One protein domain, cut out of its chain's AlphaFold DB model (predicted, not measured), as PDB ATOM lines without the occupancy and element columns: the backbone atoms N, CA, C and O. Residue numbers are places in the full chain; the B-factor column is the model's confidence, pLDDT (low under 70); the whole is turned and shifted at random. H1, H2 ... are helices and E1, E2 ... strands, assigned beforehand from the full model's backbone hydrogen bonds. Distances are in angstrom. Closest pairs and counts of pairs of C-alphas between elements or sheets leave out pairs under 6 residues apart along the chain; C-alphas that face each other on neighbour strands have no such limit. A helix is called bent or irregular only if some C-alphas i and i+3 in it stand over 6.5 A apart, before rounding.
ATOM      1  N   VAL A 778      29.292  32.332 -44.529       96.44
ATOM      2  CA  VAL A 778      28.158  32.599 -43.639       96.44
ATOM      3  C   VAL A 778      28.614  33.401 -42.423       96.44
ATOM      4  O   VAL A 778      29.565  33.017 -41.748       96.44
ATOM      5  N   ILE A 779      27.920  34.504 -42.153       97.12
ATOM      6  CA  ILE A 779      28.130  35.383 -41.003       97.12
ATOM      7  C   ILE A 779      26.810  35.477 -40.233       97.12
ATOM      8  O   ILE A 779      25.916  36.232 -40.621       97.12
ATOM      9  N   ASP A 780      26.680  34.713 -39.149       94.56
ATOM     10  CA  ASP A 780      25.462  34.674 -38.321       94.56
ATOM     11  C   ASP A 780      25.704  35.060 -36.850       94.56
ATOM     12  O   ASP A 780      24.766  35.205 -36.059       94.56
ATOM     13  N   SER A 781      26.967  35.319 -36.494       93.38
ATOM     14  CA  SER A 781      27.376  35.702 -35.149       93.38
ATOM     15  C   SER A 781      28.383  36.861 -35.125       93.38
ATOM     16  O   SER A 781      29.004  37.237 -36.123       93.38
ATOM     17  N   THR A 782      28.565  37.451 -33.937       93.00
ATOM     18  CA  THR A 782      29.619  38.456 -33.700       93.00
ATOM     19  C   THR A 782      31.018  37.869 -33.905       93.00
ATOM     20  O   THR A 782      31.897  38.576 -34.397       93.00
ATOM     21  N   ASP A 783      31.219  36.598 -33.549       93.19
ATOM     22  CA  ASP A 783      32.512  35.919 -33.664       93.19
ATOM     23  C   ASP A 783      32.873  35.659 -35.134       93.19
ATOM     24  O   ASP A 783      34.032  35.832 -35.516       93.19
ATOM     25  N   ASP A 784      31.893  35.348 -35.988       95.38
ATOM     26  CA  ASP A 784      32.121  35.195 -37.431       95.38
ATOM     27  C   ASP A 784      32.456  36.530 -38.092       95.38
ATOM     28  O   ASP A 784      33.400  36.612 -38.879       95.38
ATOM     29  N   LEU A 785      31.739  37.606 -37.740       94.62
ATOM     30  CA  LEU A 785      32.038  38.933 -38.282       94.62
ATOM     31  C   LEU A 785      33.404  39.448 -37.807       94.62
ATOM     32  O   LEU A 785      34.129  40.077 -38.578       94.62
ATOM     33  N   GLN A 786      33.787  39.152 -36.561       95.06
ATOM     34  CA  GLN A 786      35.136  39.428 -36.070       95.06
ATOM     35  C   GLN A 786      36.182  38.585 -36.814       95.06
ATOM     36  O   GLN A 786      37.204  39.127 -37.221       95.06
ATOM     37  N   SER A 787      35.909  37.305 -37.077       94.50
ATOM     38  CA  SER A 787      36.805  36.433 -37.851       94.50
ATOM     39  C   SER A 787      36.989  36.928 -39.288       94.50
ATOM     40  O   SER A 787      38.100  36.893 -39.819       94.50
ATOM     41  N   LEU A 788      35.927  37.453 -39.907       95.19
ATOM     42  CA  LEU A 788      36.011  38.133 -41.198       95.19
ATOM     43  C   LEU A 788      36.842  39.422 -41.103       95.19
ATOM     44  O   LEU A 788      37.630  39.688 -41.999       95.19
ATOM     45  N   ALA A 789      36.721  40.215 -40.037       94.25
ATOM     46  CA  ALA A 789      37.550  41.410 -39.854       94.25
ATOM     47  C   ALA A 789      39.039  41.083 -39.623       94.25
ATOM     48  O   ALA A 789      39.909  41.853 -40.035       94.25
ATOM     49  N   ASP A 790      39.335  39.965 -38.956       92.94
ATOM     50  CA  ASP A 790      40.699  39.492 -38.684       92.94
ATOM     51  C   ASP A 790      41.369  38.913 -39.939       92.94
ATOM     52  O   ASP A 790      42.584  39.028 -40.104       92.94
ATOM     53  N   ASN A 791      40.580  38.315 -40.836       91.62
ATOM     54  CA  ASN A 791      41.042  37.721 -42.085       91.62
ATOM     55  C   ASN A 791      40.121  38.100 -43.254       91.62
ATOM     56  O   ASN A 791      39.383  37.269 -43.794       91.62
ATOM     57  N   LEU A 792      40.169  39.375 -43.634       92.88
ATOM     58  CA  LEU A 792      39.250  39.959 -44.605       92.88
ATOM     59  C   LEU A 792      39.323  39.262 -45.970       92.88
ATOM     60  O   LEU A 792      40.383  39.175 -46.587       92.88
ATOM     61  N   GLN A 793      38.177  38.765 -46.440       91.81
ATOM     62  CA  GLN A 793      38.037  38.055 -47.712       91.81
ATOM     63  C   GLN A 793      37.387  38.978 -48.750       91.81
ATOM     64  O   GLN A 793      36.164  39.100 -48.810       91.81
ATOM     65  N   TYR A 794      38.204  39.649 -49.560       94.00
ATOM     66  CA  TYR A 794      37.721  40.485 -50.661       94.00
ATOM     67  C   TYR A 794      37.196  39.640 -51.819       94.00
ATOM     68  O   TYR A 794      37.703  38.547 -52.064       94.00
ATOM     69  N   GLY A 795      36.211  40.163 -52.554       91.25
ATOM     70  CA  GLY A 795      35.711  39.503 -53.765       91.25
ATOM     71  C   GLY A 795      35.035  38.151 -53.510       91.25
ATOM     72  O   GLY A 795      34.771  37.429 -54.457       91.25
ATOM     73  N   LYS A 796      34.754  37.790 -52.252       93.75
ATOM     74  CA  LYS A 796      34.073  36.545 -51.882       93.75
ATOM     75  C   LYS A 796      32.603  36.809 -51.570       93.75
ATOM     76  O   LYS A 796      32.278  37.841 -50.985       93.75
ATOM     77  N   LEU A 797      31.734  35.858 -51.920       96.50
ATOM     78  CA  LEU A 797      30.321  35.907 -51.554       96.50
ATOM     79  C   LEU A 797      30.176  35.730 -50.043       96.50
ATOM     80  O   LEU A 797      30.613  34.723 -49.481       96.50
ATOM     81  N   ILE A 798      29.566  36.712 -49.391       97.12
ATOM     82  CA  ILE A 798      29.281  36.724 -47.959       97.12
ATOM     83  C   ILE A 798      27.770  36.668 -47.780       97.12
ATOM     84  O   ILE A 798      27.041  37.436 -48.404       97.12
ATOM     85  N   LYS A 799      27.310  35.778 -46.900       97.25
ATOM     86  CA  LYS A 799      25.908  35.638 -46.515       97.25
ATOM     87  C   LYS A 799      25.737  36.050 -45.059       97.25
ATOM     88  O   LYS A 799      26.093  35.291 -44.160       97.25
ATOM     89  N   PHE A 800      25.177  37.231 -44.821       97.31
ATOM     90  CA  PHE A 800      24.770  37.633 -43.474       97.31
ATOM     91  C   PHE A 800      23.426  36.998 -43.137       97.31
ATOM     92  O   PHE A 800      22.495  37.093 -43.936       97.31
ATOM     93  N   VAL A 801      23.320  36.388 -41.958       96.31
ATOM     94  CA  VAL A 801      22.099  35.720 -41.492       96.31
ATOM     95  C   VAL A 801      21.670  36.330 -40.163       96.31
ATOM     96  O   VAL A 801      22.397  36.274 -39.176       96.31
ATOM     97  N   GLY A 802      20.478  36.917 -40.139       94.06
ATOM     98  CA  GLY A 802      19.832  37.401 -38.924       94.06
ATOM     99  C   GLY A 802      18.693  36.483 -38.499       94.06
ATOM    100  O   GLY A 802      17.894  36.045 -39.326       94.06
ATOM    101  N   THR A 803      18.564  36.241 -37.200       90.88
ATOM    102  CA  THR A 803      17.380  35.606 -36.598       90.88
ATOM    103  C   THR A 803      16.726  36.561 -35.598       90.88
ATOM    104  O   THR A 803      17.277  37.618 -35.295       90.88
ATOM    105  N   LYS A 804      15.556  36.218 -35.049       83.75
ATOM    106  CA  LYS A 804      14.934  37.039 -33.994       83.75
ATOM    107  C   LYS A 804      15.780  37.086 -32.730       83.75
ATOM    108  O   LYS A 804      15.845  38.116 -32.061       83.75
ATOM    109  N   GLU A 805      16.404  35.964 -32.393       85.12
ATOM    110  CA  GLU A 805      17.247  35.812 -31.214       85.12
ATOM    111  C   GLU A 805      18.630  36.445 -31.423       85.12
ATOM    112  O   GLU A 805      19.191  37.019 -30.489       85.12
ATOM    113  N   THR A 806      19.160  36.365 -32.646       89.25
ATOM    114  CA  THR A 806      20.459  36.915 -33.061       89.25
ATOM    115  C   THR A 806      20.307  37.747 -34.340       89.25
ATOM    116  O   THR A 806      20.650  37.287 -35.432       89.25
ATOM    117  N   PRO A 807      19.753  38.967 -34.248       94.44
ATOM    118  CA  PRO A 807      19.503  39.776 -35.432       94.44
ATOM    119  C   PRO A 807      20.795  40.370 -35.992       94.44
ATOM    120  O   PRO A 807      21.745  40.673 -35.263       94.44
ATOM    121  N   VAL A 808      20.782  40.629 -37.297       96.75
ATOM    122  CA  VAL A 808      21.729  41.555 -37.918       96.75
ATOM    123  C   VAL A 808      21.273  42.959 -37.551       96.75
ATOM    124  O   VAL A 808      20.151  43.352 -37.850       96.75
ATOM    125  N   TYR A 809      22.123  43.724 -36.883       96.38
ATOM    126  CA  TYR A 809      21.808  45.091 -36.507       96.38
ATOM    127  C   TYR A 809      22.295  46.083 -37.559       96.38
ATOM    128  O   TYR A 809      23.428  46.009 -38.044       96.38
ATOM    129  N   ILE A 810      21.432  47.053 -37.843       96.56
ATOM    130  CA  ILE A 810      21.656  48.121 -38.802       96.56
ATOM    131  C   ILE A 810      21.765  49.475 -38.089       96.56
ATOM    132  O   ILE A 810      21.014  49.787 -37.161       96.56
ATOM    133  N   GLY A 811      22.717  50.301 -38.525       95.88
ATOM    134  CA  GLY A 811      22.908  51.676 -38.054       95.88
ATOM    135  C   GLY A 811      23.160  52.649 -39.203       95.88
ATOM    136  O   GLY A 811      23.429  52.233 -40.325       95.88
ATOM    137  N   GLY A 812      23.110  53.950 -38.928       95.94
ATOM    138  CA  GLY A 812      23.320  54.999 -39.928       95.94
ATOM    139  C   GLY A 812      24.509  55.902 -39.590       95.94
ATOM    140  O   GLY A 812      24.839  56.119 -38.419       95.94
ATOM    141  N   SER A 813      25.217  56.400 -40.605       94.88
ATOM    142  CA  SER A 813      26.408  57.242 -40.412       94.88
ATOM    143  C   SER A 813      26.172  58.751 -40.518       94.88
ATOM    144  O   SER A 813      27.077  59.502 -40.168       94.88
ATOM    145  N   SER A 814      25.028  59.208 -41.032       93.69
ATOM    146  CA  SER A 814      24.773  60.624 -41.340       93.69
ATOM    147  C   SER A 814      23.275  60.928 -41.352       93.69
ATOM    148  O   SER A 814      22.484  60.074 -41.730       93.69
ATOM    149  N   ASN A 815      22.896  62.161 -41.003       92.69
ATOM    150  CA  ASN A 815      21.522  62.668 -41.137       92.69
ATOM    151  C   ASN A 815      21.214  63.201 -42.552       92.69
ATOM    152  O   ASN A 815      20.131  63.725 -42.792       92.69
ATOM    153  N   SER A 816      22.157  63.078 -43.489       92.19
ATOM    154  CA  SER A 816      21.998  63.441 -44.899       92.19
ATOM    155  C   SER A 816      22.494  62.320 -45.811       92.19
ATOM    156  O   SER A 816      23.452  61.623 -45.473       92.19
ATOM    157  N   ALA A 817      21.860  62.165 -46.974       86.50
ATOM    158  CA  ALA A 817      22.337  61.277 -48.029       86.50
ATOM    159  C   ALA A 817      23.520  61.915 -48.802       86.50
ATOM    160  O   ALA A 817      23.578  63.144 -48.893       86.50
ATOM    161  N   PRO A 818      24.440  61.112 -49.375       90.44
ATOM    162  CA  PRO A 818      24.561  59.672 -49.158       90.44
ATOM    163  C   PRO A 818      25.100  59.353 -47.757       90.44
ATOM    164  O   PRO A 818      25.883  60.112 -47.185       90.44
ATOM    165  N   PHE A 819      24.696  58.214 -47.200       93.50
ATOM    166  CA  PHE A 819      25.162  57.746 -45.893       93.50
ATOM    167  C   PHE A 819      25.554  56.266 -45.941       93.50
ATOM    168  O   PHE A 819      25.245  55.552 -46.892       93.50
ATOM    169  N   ASN A 820      26.283  55.805 -44.926       94.81
ATOM    170  CA  ASN A 820      26.644  54.400 -44.772       94.81
ATOM    171  C   ASN A 820      25.617  53.715 -43.866       94.81
ATOM    172  O   ASN A 820      25.411  54.139 -42.720       94.81
ATOM    173  N   VAL A 821      25.021  52.643 -44.378       96.69
ATOM    174  CA  VAL A 821      24.219  51.675 -43.631       96.69
ATOM    175  C   VAL A 821      25.189  50.684 -42.996       96.69
ATOM    176  O   VAL A 821      25.798  49.860 -43.675       96.69
ATOM    177  N   LYS A 822      25.406  50.831 -41.690       96.88
ATOM    178  CA  LYS A 822      26.337  50.029 -40.886       96.88
ATOM    179  C   LYS A 822      25.721  48.667 -40.594       96.88
ATOM    180  O   LYS A 822      24.552  48.625 -40.230       96.88
ATOM    181  N   VAL A 823      26.519  47.608 -40.654       96.62
ATOM    182  CA  VAL A 823      26.113  46.219 -40.397       96.62
ATOM    183  C   VAL A 823      26.943  45.660 -39.245       96.62
ATOM    184  O   VAL A 823      28.171  45.753 -39.256       96.62
ATOM    185  N   PHE A 824      26.293  45.107 -38.221       95.62
ATOM    186  CA  PHE A 824      26.968  44.529 -37.057       95.62
ATOM    187  C   PHE A 824      26.076  43.494 -36.349       95.62
ATOM    188  O   PHE A 824      24.860  43.596 -36.406       95.62
ATOM    189  N   LEU A 825      26.652  42.500 -35.658       93.12
ATOM    190  CA  LEU A 825      25.885  41.414 -35.003       93.12
ATOM    191  C   LEU A 825      25.912  41.447 -33.464       93.12
ATOM    192  O   LEU A 825      25.551  40.473 -32.807       93.12
ATOM    193  N   LYS A 826      26.317  42.577 -32.870       90.00
ATOM    194  CA  LYS A 826      26.248  42.818 -31.420       90.00
ATOM    195  C   LYS A 826      25.431  44.065 -31.133       90.00
ATOM    196  O   LYS A 826      25.600  45.070 -31.811       90.00
ATOM    197  N   LEU A 827      24.589  44.048 -30.104       86.75
ATOM    198  CA  LEU A 827      23.836  45.246 -29.743       86.75
ATOM    199  C   LEU A 827      24.805  46.373 -29.341       86.75
ATOM    200  O   LEU A 827      25.562  46.243 -28.380       86.75
ATOM    201  N   ALA A 828      24.770  47.479 -30.081       89.88
ATOM    202  CA  ALA A 828      25.616  48.643 -29.861       89.88
ATOM    203  C   ALA A 828      24.763  49.851 -29.463       89.88
ATOM    204  O   ALA A 828      23.710  50.094 -30.044       89.88
ATOM    205  N   THR A 829      25.232  50.616 -28.477       89.06
ATOM    206  CA  THR A 829      24.578  51.848 -27.993       89.06
ATOM    207  C   THR A 829      25.327  53.115 -28.399       89.06
ATOM    208  O   THR A 829      24.918  54.214 -28.036       89.06
ATOM    209  N   ASP A 830      26.443  52.966 -29.108       90.62
ATOM    210  CA  ASP A 830      27.235  54.045 -29.683       90.62
ATOM    211  C   ASP A 830      27.990  53.549 -30.928       90.62
ATOM    212  O   ASP A 830      27.997  52.361 -31.261       90.62
ATOM    213  N   ASN A 831      28.661  54.473 -31.614       87.69
ATOM    214  CA  ASN A 831      29.408  54.186 -32.835       87.69
ATOM    215  C   ASN A 831      30.680  53.346 -32.617       87.69
ATOM    216  O   ASN A 831      31.185  52.743 -33.559       87.69
ATOM    217  N   ASN A 832      31.252  53.320 -31.413       89.50
ATOM    218  CA  ASN A 832      32.403  52.457 -31.143       89.50
ATOM    219  C   ASN A 832      31.957  51.004 -30.970       89.50
ATOM    220  O   ASN A 832      32.665  50.092 -31.392       89.50
ATOM    221  N   GLY A 833      30.753  50.796 -30.439       89.88
ATOM    222  CA  GLY A 833      30.109  49.495 -30.350       89.88
ATOM    223  C   GLY A 833      29.838  48.838 -31.705       89.88
ATOM    224  O   GLY A 833      29.667  47.629 -31.742       89.88
ATOM    225  N   THR A 834      29.851  49.565 -32.826       93.62
ATOM    226  CA  THR A 834      29.661  48.962 -34.160       93.62
ATOM    227  C   THR A 834      30.965  48.514 -34.822       93.62
ATOM    228  O   THR A 834      30.927  47.988 -35.931       93.62
ATOM    229  N   LYS A 835      32.123  48.758 -34.193       94.75
ATOM    230  CA  LYS A 835      33.436  48.527 -34.807       94.75
ATOM    231  C   LYS A 835      33.966  47.109 -34.580       94.75
ATOM    232  O   LYS A 835      33.793  46.538 -33.496       94.75
ATOM    233  N   TYR A 836      34.692  46.627 -35.586       94.12
ATOM    234  CA  TYR A 836      35.515  45.415 -35.614       94.12
ATOM    235  C   TYR A 836      36.885  45.823 -36.159       94.12
ATOM    236  O   TYR A 836      36.961  46.487 -37.189       94.12
ATOM    237  N   ASN A 837      37.959  45.555 -35.416       92.38
ATOM    238  CA  ASN A 837      39.314  46.038 -35.739       92.38
ATOM    239  C   ASN A 837      39.393  47.553 -36.032       92.38
ATOM    240  O   ASN A 837      40.170  48.017 -36.859       92.38
ATOM    241  N   GLY A 838      38.573  48.343 -35.325       91.81
ATOM    242  CA  GLY A 838      38.508  49.804 -35.459       91.81
ATOM    243  C   GLY A 838      37.655  50.324 -36.625       91.81
ATOM    244  O   GLY A 838      37.393  51.527 -36.675       91.81
ATOM    245  N   LEU A 839      37.167  49.437 -37.496       94.00
ATOM    246  CA  LEU A 839      36.443  49.732 -38.736       94.00
ATOM    247  C   LEU A 839      35.001  49.203 -38.677       94.00
ATOM    248  O   LEU A 839      34.646  48.435 -37.784       94.00
ATOM    249  N   ILE A 840      34.145  49.640 -39.601       95.56
ATOM    250  CA  ILE A 840      32.713  49.296 -39.627       95.56
ATOM    251  C   ILE A 840      32.360  48.646 -40.967       95.56
ATOM    252  O   ILE A 840      32.648  49.223 -42.010       95.56
ATOM    253  N   PHE A 841      31.700  47.489 -40.963       97.06
ATOM    254  CA  PHE A 841      31.122  46.924 -42.187       97.06
ATOM    255  C   PHE A 841      29.930  47.763 -42.631       97.06
ATOM    256  O   PHE A 841      29.047  48.056 -41.820       97.06
ATOM    257  N   SER A 842      29.902  48.185 -43.893       96.06
ATOM    258  CA  SER A 842      28.824  49.042 -44.373       96.06
ATOM    259  C   SER A 842      28.491  48.899 -45.845       96.06
ATOM    260  O   SER A 842      29.350  48.622 -46.678       96.06
ATOM    261  N   PHE A 843      27.237  49.219 -46.147       95.56
ATOM    262  CA  PHE A 843      26.741  49.498 -47.486       95.56
ATOM    263  C   PHE A 843      26.539  51.009 -47.630       95.56
ATOM    264  O   PHE A 843      25.770  51.613 -46.878       95.56
ATOM    265  N   LYS A 844      27.216  51.646 -48.584       92.88
ATOM    266  CA  LYS A 844      26.999  53.070 -48.872       92.88
ATOM    267  C   LYS A 844      25.805  53.246 -49.816       92.88
ATOM    268  O   LYS A 844      25.680  52.496 -50.786       92.88
ATOM    269  N   THR A 845      24.912  54.194 -49.515       92.25
ATOM    270  CA  THR A 845      23.614  54.322 -50.203       92.25
ATOM    271  C   THR A 845      23.728  54.597 -51.694       92.25
ATOM    272  O   THR A 845      23.124  53.864 -52.462       92.25
ATOM    273  N   ASP A 846      24.515  55.594 -52.100       87.88
ATOM    274  CA  ASP A 846      24.737  55.995 -53.500       87.88
ATOM    275  C   ASP A 846      25.414  54.898 -54.333       87.88
ATOM    276  O   ASP A 846      25.004  54.624 -55.456       87.88
ATOM    277  N   VAL A 847      26.410  54.232 -53.752       86.19
ATOM    278  CA  VAL A 847      27.174  53.157 -54.402       86.19
ATOM    279  C   VAL A 847      26.321  51.924 -54.692       86.19
ATOM    280  O   VAL A 847      26.535  51.237 -55.681       86.19
ATOM    281  N   ASN A 848      25.355  51.611 -53.832       91.00
ATOM    282  CA  ASN A 848      24.530  50.417 -54.007       91.00
ATOM    283  C   ASN A 848      23.252  50.664 -54.821       91.00
ATOM    284  O   ASN A 848      22.539  49.704 -55.100       91.00
ATOM    285  N   ILE A 849      22.987  51.898 -55.270       90.50
ATOM    286  CA  ILE A 849      21.871  52.206 -56.183       90.50
ATOM    287  C   ILE A 849      21.853  51.306 -57.430       90.50
ATOM    288  O   ILE A 849      20.807  50.712 -57.691       90.50
ATOM    289  N   PRO A 850      22.945  51.155 -58.206       87.75
ATOM    290  CA  PRO A 850      22.913  50.321 -59.408       87.75
ATOM    291  C   PRO A 850      22.834  48.819 -59.106       87.75
ATOM    292  O   PRO A 850      22.463  48.052 -59.985       87.75
ATOM    293  N   ASN A 851      23.162  48.395 -57.880       91.12
ATOM    294  CA  ASN A 851      23.079  46.993 -57.472       91.12
ATOM    295  C   ASN A 851      21.681  46.619 -56.965       91.12
ATOM    296  O   ASN A 851      21.168  45.559 -57.302       91.12
ATOM    297  N   ALA A 852      21.079  47.471 -56.132       91.12
ATOM    298  CA  ALA A 852      19.892  47.136 -55.343       91.12
ATOM    299  C   ALA A 852      18.703  48.088 -55.552       91.12
ATOM    300  O   ALA A 852      17.660  47.915 -54.926       91.12
ATOM    301  N   GLY A 853      18.838  49.077 -56.441       89.75
ATOM    302  CA  GLY A 853      17.801  50.054 -56.763       89.75
ATOM    303  C   GLY A 853      17.946  51.380 -56.012       89.75
ATOM    304  O   GLY A 853      18.628  51.488 -54.994       89.75
ATOM    305  N   ALA A 854      17.281  52.423 -56.516       87.81
ATOM    306  CA  ALA A 854      17.420  53.801 -56.029       87.81
ATOM    307  C   ALA A 854      17.039  54.009 -54.552       87.81
ATOM    308  O   ALA A 854      17.526  54.958 -53.949       87.81
ATOM    309  N   ASN A 855      16.210  53.129 -53.980       88.38
ATOM    310  CA  ASN A 855      15.715  53.210 -52.605       88.38
ATOM    311  C   ASN A 855      16.019  51.941 -51.792       88.38
ATOM    312  O   ASN A 855      15.320  51.644 -50.825       88.38
ATOM    313  N   TRP A 856      17.072  51.195 -52.141       92.06
ATOM    314  CA  TRP A 856      17.341  49.872 -51.564       92.06
ATOM    315  C   TRP A 856      17.372  49.840 -50.029       92.06
ATOM    316  O   TRP A 856      16.958  48.859 -49.421       92.06
ATOM    317  N   TRP A 857      17.846  50.899 -49.364       92.62
ATOM    318  CA  TRP A 857      17.906  50.949 -47.896       92.62
ATOM    319  C   TRP A 857      16.511  51.014 -47.264       92.62
ATOM    320  O   TRP A 857      16.311  50.517 -46.157       92.62
ATOM    321  N   PHE A 858      15.542  51.604 -47.962       88.94
ATOM    322  CA  PHE A 858      14.139  51.566 -47.581       88.94
ATOM    323  C   PHE A 858      13.527  50.213 -47.952       88.94
ATOM    324  O   PHE A 858      12.944  49.558 -47.095       88.94
ATOM    325  N   ASP A 859      13.750  49.741 -49.181       86.69
ATOM    326  CA  ASP A 859      13.138  48.511 -49.701       86.69
ATOM    327  C   ASP A 859      13.617  47.229 -48.988       86.69
ATOM    328  O   ASP A 859      12.904  46.221 -48.955       86.69
ATOM    329  N   ILE A 860      14.832  47.247 -48.428       90.88
ATOM    330  CA  ILE A 860      15.450  46.115 -47.723       90.88
ATOM    331  C   ILE A 860      15.350  46.272 -46.195       90.88
ATOM    332  O   ILE A 860      15.066  45.296 -45.500       90.88
ATOM    333  N   PHE A 861      15.573  47.477 -45.652       91.00
ATOM    334  CA  PHE A 861      15.718  47.699 -44.202       91.00
ATOM    335  C   PHE A 861      14.648  48.610 -43.568       91.00
ATOM    336  O   PHE A 861      14.717  48.860 -42.362       91.00
ATOM    337  N   ASP A 862      13.677  49.114 -44.341       87.56
ATOM    338  CA  ASP A 862      12.654  50.080 -43.907       87.56
ATOM    339  C   ASP A 862      13.262  51.332 -43.228       87.56
ATOM    340  O   ASP A 862      12.831  51.781 -42.158       87.56
ATOM    341  N   ILE A 863      14.315  51.895 -43.835       90.50
ATOM    342  CA  ILE A 863      14.949  53.151 -43.404       90.50
ATOM    343  C   ILE A 863      14.372  54.322 -44.215       90.50
ATOM    344  O   ILE A 863      14.761  54.544 -45.356       90.50
ATOM    345  N   GLU A 864      13.468  55.104 -43.623       85.88
ATOM    346  CA  GLU A 864      12.794  56.229 -44.305       85.88
ATOM    347  C   GLU A 864      13.712  57.418 -44.599       85.88
ATOM    348  O   GLU A 864      13.599  58.072 -45.633       85.88
ATOM    349  N   LYS A 865      14.623  57.725 -43.669       89.56
ATOM    350  CA  LYS A 865      15.525  58.871 -43.779       89.56
ATOM    351  C   LYS A 865      16.912  58.554 -43.230       89.56
ATOM    352  O   LYS A 865      17.028  57.744 -42.306       89.56
ATOM    353  N   PRO A 866      17.961  59.215 -43.750       93.69
ATOM    354  CA  PRO A 866      19.298  59.124 -43.182       93.69
ATOM    355  C   PRO A 866      19.288  59.470 -41.688       93.69
ATOM    356  O   PRO A 866      18.611  60.405 -41.255       93.69
ATOM    357  N   PHE A 867      20.052  58.723 -40.899       94.00
ATOM    358  CA  PHE A 867      20.188  58.947 -39.464       94.00
ATOM    359  C   PHE A 867      21.612  58.658 -38.983       94.00
ATOM    360  O   PHE A 867      22.376  57.932 -39.623       94.00
ATOM    361  N   ILE A 868      21.972  59.196 -37.816       94.06
ATOM    362  CA  ILE A 868      23.203  58.837 -37.103       94.06
ATOM    363  C   ILE A 868      22.850  57.910 -35.941       94.06
ATOM    364  O   ILE A 868      22.220  58.322 -34.970       94.06
ATOM    365  N   GLY A 869      23.287  56.657 -36.028       91.00
ATOM    366  CA  GLY A 869      23.059  55.659 -34.991       91.00
ATOM    367  C   GLY A 869      23.935  54.412 -35.158       91.00
ATOM    368  O   GLY A 869      24.620  54.261 -36.177       91.00
ATOM    369  N   PRO A 870      23.952  53.518 -34.164       91.44
ATOM    370  CA  PRO A 870      23.146  53.580 -32.950       91.44
ATOM    371  C   PRO A 870      23.670  54.586 -31.909       91.44
ATOM    372  O   PRO A 870      24.860  54.903 -31.865       91.44
ATOM    373  N   SER A 871      22.762  55.090 -31.077       89.62
ATOM    374  CA  SER A 871      22.997  55.927 -29.896       89.62
ATOM    375  C   SER A 871      22.006  55.536 -28.788       89.62
ATOM    376  O   SER A 871      21.112  54.714 -29.001       89.62
ATOM    377  N   THR A 872      22.099  56.151 -27.606       83.75
ATOM    378  CA  THR A 872      21.106  55.947 -26.532       83.75
ATOM    379  C   THR A 872      19.702  56.437 -26.896       83.75
ATOM    380  O   THR A 872      18.739  56.020 -26.261       83.75
ATOM    381  N   THR A 873      19.572  57.338 -27.876       86.44
ATOM    382  CA  THR A 873      18.288  57.912 -28.317       86.44
ATOM    383  C   THR A 873      17.818  57.377 -29.667       86.44
ATOM    384  O   THR A 873      16.626  57.436 -29.951       86.44
ATOM    385  N   ILE A 874      18.725  56.844 -30.490       88.75
ATOM    386  CA  ILE A 874      18.430  56.241 -31.793       88.75
ATOM    387  C   ILE A 874      19.015  54.822 -31.776       88.75
ATOM    388  O   ILE A 874      20.197  54.655 -32.082       88.75
ATOM    389  N   PRO A 875      18.247  53.804 -31.345       88.81
ATOM    390  CA  PRO A 875      18.758  52.447 -31.189       88.81
ATOM    391  C   PRO A 875      19.113  51.804 -32.536       88.81
ATOM    392  O   PRO A 875      18.679  52.251 -33.597       88.81
ATOM    393  N   ALA A 876      19.905  50.732 -32.484       91.88
ATOM    394  CA  ALA A 876      20.182  49.904 -33.654       91.88
ATOM    395  C   ALA A 876      18.895  49.241 -34.167       91.88
ATOM    396  O   ALA A 876      18.052  48.832 -33.368       91.88
ATOM    397  N   ILE A 877      18.766  49.107 -35.486       93.25
ATOM    398  CA  ILE A 877      17.614  48.475 -36.134       93.25
ATOM    399  C   ILE A 877      17.896  46.968 -36.248       93.25
ATOM    400  O   ILE A 877      18.822  46.603 -36.966       93.25
ATOM    401  N   PRO A 878      17.168  46.086 -35.543       94.12
ATOM    402  CA  PRO A 878      17.336  44.643 -35.698       94.12
ATOM    403  C   PRO A 878      16.708  44.158 -37.010       94.12
ATOM    404  O   PRO A 878      15.597  44.564 -37.347       94.12
ATOM    405  N   CYS A 879      17.382  43.251 -37.711       94.38
ATOM    406  CA  CYS A 879      16.920  42.616 -38.943       94.38
ATOM    407  C   CYS A 879      17.081  41.088 -38.879       94.38
ATOM    408  O   CYS A 879      18.051  40.576 -38.317       94.38
ATOM    409  N   GLU A 880      16.131  40.367 -39.475       93.56
ATOM    410  CA  GLU A 880      16.123  38.907 -39.634       93.56
ATOM    411  C   GLU A 880      16.094  38.527 -41.121       93.56
ATOM    412  O   GLU A 880      15.642  39.317 -41.946       93.56
ATOM    413  N   GLY A 881      16.532  37.316 -41.461       94.44
ATOM    414  CA  GLY A 881      16.648  36.822 -42.835       94.44
ATOM    415  C   GLY A 881      18.078  36.903 -43.369       94.44
ATOM    416  O   GLY A 881      19.027  37.083 -42.605       94.44
ATOM    417  N   GLU A 882      18.231  36.741 -44.681       95.56
ATOM    418  CA  GLU A 882      19.537  36.621 -45.336       95.56
ATOM    419  C   GLU A 882      19.808  37.787 -46.297       95.56
ATOM    420  O   GLU A 882      18.916  38.201 -47.041       95.56
ATOM    421  N   ILE A 883      21.037  38.312 -46.304       96.44
ATOM    422  CA  ILE A 883      21.512  39.262 -47.323       96.44
ATOM    423  C   ILE A 883      22.885  38.855 -47.843       96.44
ATOM    424  O   ILE A 883      23.774  38.483 -47.072       96.44
ATOM    425  N   TYR A 884      23.042  38.958 -49.160       97.00
ATOM    426  CA  TYR A 884      24.255  38.587 -49.872       97.00
ATOM    427  C   TYR A 884      25.071  39.826 -50.238       97.00
ATOM    428  O   TYR A 884      24.555  40.830 -50.729       97.00
ATOM    429  N   ALA A 885      26.368  39.768 -49.962       96.69
ATOM    430  CA  ALA A 885      27.267  40.896 -50.128       96.69
ATOM    431  C   ALA A 885      28.665  40.451 -50.553       96.69
ATOM    432  O   ALA A 885      29.061  39.304 -50.360       96.69
ATOM    433  N   VAL A 886      29.433  41.399 -51.080       96.19
ATOM    434  CA  VAL A 886      30.859  41.242 -51.366       96.19
ATOM    435  C   VAL A 886      31.609  42.392 -50.713       96.19
ATOM    436  O   VAL A 886      31.238  43.554 -50.884       96.19
ATOM    437  N   VAL A 887      32.676  42.090 -49.969       95.31
ATOM    438  CA  VAL A 887      33.604  43.125 -49.490       95.31
ATOM    439  C   VAL A 887      34.446  43.597 -50.673       95.31
ATOM    440  O   VAL A 887      35.247  42.843 -51.232       95.31
ATOM    441  N   CYS A 888      34.257  44.861 -51.043       92.50
ATOM    442  CA  CYS A 888      34.876  45.477 -52.212       92.50
ATOM    443  C   CYS A 888      36.149  46.233 -51.846       92.50
ATOM    444  O   CYS A 888      37.099  46.241 -52.629       92.50
ATOM    445  N   ALA A 889      36.180  46.875 -50.676       91.38
ATOM    446  CA  ALA A 889      37.302  47.705 -50.261       91.38
ATOM    447  C   ALA A 889      37.350  47.939 -48.747       91.38
ATOM    448  O   ALA A 889      36.353  47.807 -48.039       91.38
ATOM    449  N   MET A 890      38.510  48.368 -48.260       91.12
ATOM    450  CA  MET A 890      38.710  48.872 -46.904       91.12
ATOM    451  C   MET A 890      39.226  50.315 -46.948       91.12
ATOM    452  O   MET A 890      40.255  50.610 -47.551       91.12
ATOM    453  N   THR A 891      38.520  51.215 -46.267       88.94
ATOM    454  CA  THR A 891      38.909  52.622 -46.070       88.94
ATOM    455  C   THR A 891      39.479  52.824 -44.662       88.94
ATOM    456  O   THR A 891      39.522  51.892 -43.867       88.94
ATOM    457  N   GLY A 892      39.847  54.055 -44.293       85.81
ATOM    458  CA  GLY A 892      40.219  54.374 -42.906       85.81
ATOM    459  C   GLY A 892      39.072  54.269 -41.881       85.81
ATOM    460  O   GLY A 892      39.312  54.425 -40.689       85.81
ATOM    461  N   THR A 893      37.817  54.061 -42.305       90.19
ATOM    462  CA  THR A 893      36.647  53.996 -41.394       90.19
ATOM    463  C   THR A 893      35.739  52.785 -41.632       90.19
ATOM    464  O   THR A 893      35.128  52.284 -40.687       90.19
ATOM    465  N   TYR A 894      35.667  52.289 -42.865       92.81
ATOM    466  CA  TYR A 894      34.687  51.291 -43.283       92.81
ATOM    467  C   TYR A 894      35.313  50.127 -44.051       92.81
ATOM    468  O   TYR A 894      36.177  50.350 -44.901       92.81
ATOM    469  N   TYR A 895      34.794  48.924 -43.814       94.50
ATOM    470  CA  TYR A 895      34.829  47.819 -44.768       94.50
ATOM    471  C   TYR A 895      33.633  47.993 -45.708       94.50
ATOM    472  O   TYR A 895      32.489  47.737 -45.323       94.50
ATOM    473  N   GLN A 896      33.892  48.507 -46.907       93.19
ATOM    474  CA  GLN A 896      32.853  48.827 -47.875       93.19
ATOM    475  C   GLN A 896      32.411  47.583 -48.630       93.19
ATOM    476  O   GLN A 896      33.232  46.831 -49.166       93.19
ATOM    477  N   MET A 897      31.098  47.390 -48.667       95.62
ATOM    478  CA  MET A 897      30.460  46.240 -49.284       95.62
ATOM    479  C   MET A 897      29.488  46.666 -50.381       95.62
ATOM    480  O   MET A 897      28.798  47.688 -50.275       95.62
ATOM    481  N   SER A 898      29.404  45.823 -51.404       94.38
ATOM    482  CA  SER A 898      28.347  45.868 -52.410       94.38
ATOM    483  C   SER A 898      27.342  44.753 -52.146       94.38
ATOM    484  O   SER A 898      27.737  43.629 -51.831       94.38
ATOM    485  N   ILE A 899      26.053  45.061 -52.269       95.44
ATOM    486  CA  ILE A 899      24.977  44.068 -52.230       95.44
ATOM    487  C   ILE A 899      24.962  43.346 -53.580       95.44
ATOM    488  O   ILE A 899      25.046  43.987 -54.625       95.44
ATOM    489  N   VAL A 900      24.866  42.020 -53.553       94.69
ATOM    490  CA  VAL A 900      24.716  41.161 -54.741       94.69
ATOM    491  C   VAL A 900      23.550  40.203 -54.511       94.69
ATOM    492  O   VAL A 900      23.081  40.092 -53.382       94.69
ATOM    493  N   ALA A 901      23.057  39.532 -55.558       93.06
ATOM    494  CA  ALA A 901      21.926  38.597 -55.453       93.06
ATOM    495  C   ALA A 901      20.730  39.187 -54.662       93.06
ATOM    496  O   ALA A 901      20.197  38.589 -53.723       93.06
ATOM    497  N   VAL A 902      20.341  40.419 -55.009       91.19
ATOM    498  CA  VAL A 902      19.312  41.189 -54.285       91.19
ATOM    499  C   VAL A 902      17.961  40.474 -54.300       91.19
ATOM    500  O   VAL A 902      17.258  40.483 -53.290       91.19
ATOM    501  N   GLU A 903      17.624  39.822 -55.414       88.12
ATOM    502  CA  GLU A 903      16.375  39.067 -55.577       88.12
ATOM    503  C   GLU A 903      16.300  37.839 -54.655       88.12
ATOM    504  O   GLU A 903      15.216  37.491 -54.195       88.12
ATOM    505  N   GLU A 904      17.449  37.259 -54.288       91.50
ATOM    506  CA  GLU A 904      17.554  36.121 -53.362       91.50
ATOM    507  C   GLU A 904      17.687  36.554 -51.890       91.50
ATOM    508  O   GLU A 904      17.602  35.740 -50.967       91.50
ATOM    509  N   SER A 905      17.894  37.849 -51.631       92.06
ATOM    510  CA  SER A 905      18.015  38.374 -50.271       92.06
ATOM    511  C   SER A 905      16.642  38.450 -49.596       92.06
ATOM    512  O   SER A 905      15.738  39.159 -50.047       92.06
ATOM    513  N   THR A 906      16.492  37.771 -48.459       92.50
ATOM    514  CA  THR A 906      15.252  37.695 -47.664       92.50
ATOM    515  C   THR A 906      15.253  38.607 -46.439       92.50
ATOM    516  O   THR A 906      14.242  38.673 -45.736       92.50
ATOM    517  N   ILE A 907      16.363  39.307 -46.174       93.50
ATOM    518  CA  ILE A 907      16.506  40.150 -44.987       93.50
ATOM    519  C   ILE A 907      15.403  41.211 -44.905       93.50
ATOM    520  O   ILE A 907      14.955  41.759 -45.918       93.50
ATOM    521  N   ARG A 908      14.963  41.479 -43.677       89.44
ATOM    522  CA  ARG A 908      13.923  42.455 -43.344       89.44
ATOM    523  C   ARG A 908      14.045  42.910 -41.894       89.44
ATOM    524  O   ARG A 908      14.641  42.225 -41.062       89.44
ATOM    525  N   ARG A 909      13.470  44.062 -41.566       90.88
ATOM    526  CA  ARG A 909      13.500  44.631 -40.213       90.88
ATOM    527  C   ARG A 909      12.624  43.842 -39.241       90.88
ATOM    528  O   ARG A 909      11.475  43.566 -39.521       90.88
ATOM    529  N   VAL A 910      13.110  43.521 -38.049       88.88
ATOM    530  CA  VAL A 910      12.272  42.884 -37.024       88.88
ATOM    531  C   VAL A 910      11.297  43.919 -36.450       88.88
ATOM    532  O   VAL A 910      11.720  44.963 -35.945       88.88
ATOM    533  N   TYR A 911      10.002  43.606 -36.501       85.06
ATOM    534  CA  TYR A 911       8.915  44.419 -35.958       85.06
ATOM    535  C   TYR A 911       8.129  43.649 -34.890       85.06
ATOM    536  O   TYR A 911       7.912  42.445 -35.021       85.06
TER     537      TYR A 911
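AT A GLANCE: This is residues 778 to 911 of the 1258 residues of an uncharacterized protein of Tenericutes bacterium ADurb.Bin140 (UniProt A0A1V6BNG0). This is a small closed barrel of five strands, E2, E3, E4, E6 and E5, with E1 added alongside the long, bent strand E5 and three short helices on the outside. H1 lies outside the barrel, H3 does too, and the short H2 is near H3. The printed part has 134 residues, in the order H1 E1 E2 E3 E4 H2 H3 E5 E6; the class is mixed, helices and strands, with under half of the residues in named elements. The barrel is mixed, with E4 and E6 its parallel pair. The whole is compact and rounded, with a radius of gyration of the C-alphas of 13.2 A and spans of 32 by 31 by 31 A.

IN THESE COORDINATES: Find C-alpha 782 at (29.619, 38.456, -33.700); from there H1 runs to residue 790, 12.2 A away. E1, residues 797 to 802, covers 16.5 A, and E2, residues 808 to 812, 13.7 A. Next come E3, residues 820 to 824, E4, residues 840 to 844, H2, residues 849 to 852, and H3, residues 856 to 861. E5 runs from C-alpha 877 at (17.614, 48.475, -36.134) to residue 890, 23.7 A, and bends by 112 degrees at residue 880. E6, residues 894 to 899, covers 15.1 A and ends at (24.977, 44.068, -52.230).

HOW THE PARTS SIT: Begin with E2, E3 and E4, a meander, each strand the antiparallel neighbour of the one before. In the hairpin of E2 and E3, look at N 809 and O 824, 2.8 A apart; in the hairpin of E3 and E4, at N 821 and O 843, 2.8 A. E4 and E6 are parallel, with N 895 and O 840 at 2.8 A. The hairpin of E5 and E6 has N 896 and O 889 at 2.8 A. E5 and E2, antiparallel, close the ring, with N 810 and O 877 at 2.8 A. On the same side of E5 as E2 lies E1, antiparallel to E5, with N 798 and O 885 at 2.8 A. H1 is on the barrel at a height of 9.5 A, and H3 at 8.2 A. H2 and H3 are close but not clearly touching, the closest C-alphas being those of Ile 849 and Trp 856, 6.9 A apart. In H1 and H3 every O i to N i+4 pair is within hydrogen-bond range; H2 is too short for one.

THE WHOLE: The C-alphas farthest apart are those of Gly 795 and Thr 873, 35.9 A. The printed part has no cut. The links E3 to E4 and H3 to E5 are long, 15 residues each. The mean pLDDT of the printed part is 92.3, and no printed residue is under 70.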